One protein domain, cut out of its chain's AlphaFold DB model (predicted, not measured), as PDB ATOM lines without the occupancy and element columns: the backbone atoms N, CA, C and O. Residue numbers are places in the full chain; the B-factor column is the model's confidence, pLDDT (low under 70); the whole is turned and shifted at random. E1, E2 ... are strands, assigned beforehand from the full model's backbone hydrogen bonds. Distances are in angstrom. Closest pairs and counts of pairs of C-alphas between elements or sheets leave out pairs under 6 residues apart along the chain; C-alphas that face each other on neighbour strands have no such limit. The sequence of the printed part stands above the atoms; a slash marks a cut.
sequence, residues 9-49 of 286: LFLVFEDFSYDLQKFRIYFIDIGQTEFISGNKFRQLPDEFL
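What this domain is: This is residues 9 to 49 of the 286 residues of the protein "Hypothetical protein" of Rotaria sp. Silwood1 (UniProt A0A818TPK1). A single small sheet of three strands, strongly twisted but only just, with C-alphas up to 4.2 A off its best plane, makes the body, and a tail, residues 40 to 49, sticks out from it. The printed part has 41 residues with three named strands, E1, E2, E3 along the chain and across the antiparallel sheet, and no named helix; under half of the residues are in named elements, and the class is all strand. It is loose, with a radius of gyration of the C-alphas of 11.5 A, and spans 36 by 19 by 12 A.

Where its parts are: Find C-alpha 9 at (260.374, 221.730, 131.338), where E1, residues 9 to 15, begins and runs 18.0 A. E2, residues 21 to 27, is also 18.0 A long. E3, residues 32 to 37, runs 15.9 A to C-alpha 37 at (256.735, 231.303, 121.170).

How they stand to each other: Look first at inner strand E2. With E3 it forms a hairpin, antiparallel at 154 degrees, where N 23 and O 36 are 2.8 A apart, within hydrogen-bond range. With E1 it forms another, at 155 degrees, with N 9 and O 26 at 2.9 A. The three make a meander, each strand the antiparallel neighbour of the one before; edge strands E1 and E3 are apart.

The domain as a whole: The C-alphas farthest apart, of Tyr 18 and Glu 47, are 35.9 A apart. The printed part has no cut, and both links are tight. Residues 9 to 20 have pLDDT under 70.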
ATOM      1  N   LEU A   9     261.251 222.890 131.435       69.69
ATOM      2  CA  LEU A   9     260.374 221.730 131.338       69.69
ATOM      3  C   LEU A   9     259.076 222.157 130.640       69.69
ATOM      4  O   LEU A   9     258.500 223.206 130.945       69.69
ATOM      5  N   PHE A  10     258.612 221.342 129.695       64.94
ATOM      6  CA  PHE A  10     257.331 221.562 129.028       64.94
ATOM      7  C   PHE A  10     256.190 221.176 129.963       64.94
ATOM      8  O   PHE A  10     256.171 220.054 130.465       64.94
ATOM      9  N   LEU A  11     255.242 222.093 130.186       58.22
ATOM     10  CA  LEU A  11     254.079 221.807 131.020       58.22
ATOM     11  C   LEU A  11     252.832 221.507 130.189       58.22
ATOM     12  O   LEU A  11     252.251 220.450 130.388       58.22
ATOM     13  N   VAL A  12     252.419 222.377 129.258       60.25
ATOM     14  CA  VAL A  12     251.215 222.163 128.421       60.25
ATOM     15  C   VAL A  12     251.295 222.998 127.126       60.25
ATOM     16  O   VAL A  12     251.873 224.089 127.115       60.25
ATOM     17  N   PHE A  13     250.699 222.500 126.036       59.41
ATOM     18  CA  PHE A  13     250.427 223.254 124.805       59.41
ATOM     19  C   PHE A  13     249.044 223.915 124.887       59.41
ATOM     20  O   PHE A  13     248.053 223.218 125.085       59.41
ATOM     21  N   GLU A  14     248.967 225.236 124.716       60.59
ATOM     22  CA  GLU A  14     247.692 225.958 124.644       60.59
ATOM     23  C   GLU A  14     247.664 226.787 123.352       60.59
ATOM     24  O   GLU A  14     248.488 227.682 123.152       60.59
ATOM     25  N   ASP A  15     246.737 226.454 122.452       55.44
ATOM     26  CA  ASP A  15     246.608 227.108 121.150       55.44
ATOM     27  C   ASP A  15     245.717 228.352 121.273       55.44
ATOM     28  O   ASP A  15     244.539 228.246 121.617       55.44
ATOM     29  N   PHE A  16     246.276 229.539 121.024       56.25
ATOM     30  CA  PHE A  16     245.552 230.810 121.176       56.25
ATOM     31  C   PHE A  16     245.315 231.562 119.857       56.25
ATOM     32  O   PHE A  16     244.630 232.581 119.874       56.25
ATOM     33  N   SER A  17     245.837 231.089 118.717       53.50
ATOM     34  CA  SER A  17     245.503 231.595 117.371       53.50
ATOM     35  C   SER A  17     246.274 230.826 116.293       53.50
ATOM     36  O   SER A  17     247.403 230.412 116.544       53.50
ATOM     37  N   TYR A  18     245.734 230.784 115.072       55.53
ATOM     38  CA  TYR A  18     246.297 230.084 113.907       55.53
ATOM     39  C   TYR A  18     247.749 230.447 113.506       55.53
ATOM     40  O   TYR A  18     248.334 229.698 112.733       55.53
ATOM     41  N   ASP A  19     248.353 231.520 114.041       57.53
ATOM     42  CA  ASP A  19     249.700 231.983 113.646       57.53
ATOM     43  C   ASP A  19     250.753 232.035 114.773       57.53
ATOM     44  O   ASP A  19     251.937 232.243 114.504       57.53
ATOM     45  N   LEU A  20     250.386 231.844 116.047       59.41
ATOM     46  CA  LEU A  20     251.341 231.937 117.163       59.41
ATOM     47  C   LEU A  20     251.175 230.766 118.132       59.41
ATOM     48  O   LEU A  20     250.490 230.883 119.147       59.41
ATOM     49  N   GLN A  21     251.884 229.667 117.856       72.88
ATOM     50  CA  GLN A  21     252.065 228.585 118.825       72.88
ATOM     51  C   GLN A  21     252.858 229.109 120.027       72.88
ATOM     52  O   GLN A  21     254.080 229.304 119.967       72.88
ATOM     53  N   LYS A  22     252.144 229.362 121.123       77.12
ATOM     54  CA  LYS A  22     252.730 229.672 122.422       77.12
ATOM     55  C   LYS A  22     252.666 228.438 123.303       77.12
ATOM     56  O   LYS A  22     251.676 227.721 123.345       77.12
ATOM     57  N   PHE A  23     253.740 228.216 124.032       81.19
ATOM     58  CA  PHE A  23     253.887 227.095 124.939       81.19
ATOM     59  C   PHE A  23     253.927 227.639 126.353       81.19
ATOM     60  O   PHE A  23     254.677 228.583 126.629       81.19
ATOM     61  N   ARG A  24     253.151 227.027 127.245       84.75
ATOM     62  CA  ARG A  24     253.276 227.272 128.676       84.75
ATOM     63  C   ARG A  24     254.466 226.467 129.186       84.75
ATOM     64  O   ARG A  24     254.422 225.237 129.250       84.75
ATOM     65  N   ILE A  25     255.541 227.169 129.514       84.88
ATOM     66  CA  ILE A  25     256.811 226.574 129.932       84.88
ATOM     67  C   ILE A  25     257.074 226.856 131.406       84.88
ATOM     68  O   ILE A  25     256.687 227.908 131.914       84.88
ATOM     69  N   TYR A  26     257.760 225.931 132.074       85.31
ATOM     70  CA  TYR A  26     258.282 226.131 133.422       85.31
ATOM     71  C   TYR A  26     259.800 226.140 133.392       85.31
ATOM     72  O   TYR A  26     260.435 225.180 132.954       85.31
ATOM     73  N   PHE A  27     260.380 227.243 133.843       87.75
ATOM     74  CA  PHE A  27     261.819 227.398 133.953       87.75
ATOM     75  C   PHE A  27     262.303 226.715 135.226       87.75
ATOM     76  O   PHE A  27     262.118 227.237 136.326       87.75
ATOM     77  N   ILE A  28     262.924 225.547 135.083       85.62
ATOM     78  CA  ILE A  28     263.238 224.674 136.222       85.62
ATOM     79  C   ILE A  28     264.341 225.222 137.133       85.62
ATOM     80  O   ILE A  28     264.488 224.743 138.248       85.62
ATOM     81  N   ASP A  29     265.094 226.228 136.685       87.12
ATOM     82  CA  ASP A  29     266.181 226.824 137.470       87.12
ATOM     83  C   ASP A  29     265.756 228.056 138.278       87.12
ATOM     84  O   ASP A  29     266.440 228.444 139.219       87.12
ATOM     85  N   ILE A  30     264.617 228.666 137.930       84.69
ATOM     86  CA  ILE A  30     264.093 229.874 138.600       84.69
ATOM     87  C   ILE A  30     262.667 229.712 139.134       84.69
ATOM     88  O   ILE A  30     262.186 230.564 139.873       84.69
ATOM     89  N   GLY A  31     261.976 228.631 138.770       85.81
ATOM     90  CA  GLY A  31     260.643 228.311 139.272       85.81
ATOM     91  C   GLY A  31     259.514 229.164 138.690       85.81
ATOM     92  O   GLY A  31     258.415 229.184 139.242       85.81
ATOM     93  N   GLN A  32     259.764 229.867 137.582       85.38
ATOM     94  CA  GLN A  32     258.794 230.743 136.927       85.38
ATOM     95  C   GLN A  32     258.074 230.024 135.776       85.38
ATOM     96  O   GLN A  32     258.662 229.201 135.077       85.38
ATOM     97  N   THR A  33     256.800 230.363 135.554       86.44
ATOM     98  CA  THR A  33     256.028 229.920 134.382       86.44
ATOM     99  C   THR A  33     255.778 231.091 133.441       86.44
ATOM    100  O   THR A  33     255.348 232.151 133.892       86.44
ATOM    101  N   GLU A  34     255.981 230.896 132.140       86.88
ATOM    102  CA  GLU A  34     255.676 231.903 131.114       86.88
ATOM    103  C   GLU A  34     255.082 231.273 129.847       86.88
ATOM    104  O   GLU A  34     255.184 230.066 129.623       86.88
ATOM    105  N   PHE A  35     254.484 232.111 128.992       86.81
ATOM    106  CA  PHE A  35     254.064 231.736 127.641       86.81
ATOM    107  C   PHE A  35     255.094 232.204 126.614       86.81
ATOM    108  O   PHE A  35     255.262 233.405 126.390       86.81
ATOM    109  N   ILE A  36     255.753 231.257 125.946       83.44
ATOM    110  CA  ILE A  36     256.825 231.543 124.988       83.44
ATOM    111  C   ILE A  36     256.505 230.973 123.606       83.44
ATOM    112  O   ILE A  36     255.983 229.873 123.474       83.44
ATOM    113  N   SER A  37     256.828 231.742 122.565       85.56
ATOM    114  CA  SER A  37     256.735 231.303 121.170       85.56
ATOM    115  C   SER A  37     257.790 230.242 120.851       85.56
ATOM    116  O   SER A  37     258.959 230.403 121.216       85.56
ATOM    117  N   GLY A  38     257.401 229.207 120.101       80.88
ATOM    118  CA  GLY A  38     258.275 228.071 119.781       80.88
ATOM    119  C   GLY A  38     259.590 228.442 119.084       80.88
ATOM    120  O   GLY A  38     260.614 227.795 119.288       80.88
ATOM    121  N   ASN A  39     259.620 229.550 118.338       85.12
ATOM    122  CA  ASN A  39     260.836 230.048 117.678       85.12
ATOM    123  C   ASN A  39     261.958 230.489 118.645       85.12
ATOM    124  O   ASN A  39     263.107 230.666 118.220       85.12
ATOM    125  N   LYS A  40     261.660 230.666 119.939       84.38
ATOM    126  CA  LYS A  40     262.663 230.971 120.970       84.38
ATOM    127  C   LYS A  40     263.335 229.723 121.545       84.38
ATOM    128  O   LYS A  40     264.331 229.866 122.248       84.38
ATOM    129  N   PHE A  41     262.844 228.523 121.240       85.12
ATOM    130  CA  PHE A  41     263.437 227.292 121.751       85.12
ATOM    131  C   PHE A  41     264.778 226.982 121.104       85.12
ATOM    132  O   PHE A  41     265.005 227.226 119.917       85.12
ATOM    133  N   ARG A  42     265.680 226.448 121.918       85.75
ATOM    134  CA  ARG A  42     266.991 225.945 121.527       85.75
ATOM    135  C   ARG A  42     267.191 224.613 122.235       85.75
ATOM    136  O   ARG A  42     266.657 224.418 123.324       85.75
ATOM    137  N   GLN A  43     267.938 223.713 121.610       85.56
ATOM    138  CA  GLN A  43     268.359 222.484 122.267       85.56
ATOM    139  C   GLN A  43     269.271 222.839 123.446       85.56
ATOM    140  O   GLN A  43     270.130 223.715 123.315       85.56
ATOM    141  N   LEU A  44     269.059 222.188 124.589       84.44
ATOM    142  CA  LEU A  44     269.959 222.325 125.726       84.44
ATOM    143  C   LEU A  44     271.285 221.626 125.376       84.44
ATOM    144  O   LEU A  44     271.230 220.470 124.956       84.44
ATOM    145  N   PRO A  45     272.445 222.292 125.509       88.19
ATOM    146  CA  PRO A  45     273.735 221.639 125.320       88.19
ATOM    147  C   PRO A  45     273.909 220.450 126.271       88.19
ATOM    148  O   PRO A  45     273.476 220.517 127.424       88.19
ATOM    149  N   ASP A  46     274.573 219.394 125.794       89.12
ATOM    150  CA  ASP A  46     274.694 218.121 126.519       89.12
ATOM    151  C   ASP A  46     275.344 218.283 127.903       89.12
ATOM    152  O   ASP A  46     274.938 217.629 128.859       89.12
ATOM    153  N   GLU A  47     276.277 219.229 128.038       87.69
ATOM    154  CA  GLU A  47     276.953 219.565 129.299       87.69
ATOM    155  C   GLU A  47     276.009 220.026 130.426       87.69
ATOM    156  O   GLU A  47     276.391 219.970 131.590       87.69
ATOM    157  N   PHE A  48     274.775 220.442 130.114       82.44
ATOM    158  CA  PHE A  48     273.772 220.850 131.108       82.44
ATOM    159  C   PHE A  48     272.659 219.812 131.318       82.44
ATOM    160  O   PHE A  48     271.719 220.067 132.082       82.44
ATOM    161  N   LEU A  49     272.701 218.665 130.628       82.56
ATOM    162  CA  LEU A  49     271.664 217.636 130.762       82.56
ATOM    163  C   LEU A  49     271.694 216.985 132.148       82.56
ATOM    164  O   LEU A  49     270.628 216.824 132.747       82.56
TER     165      LEU A  49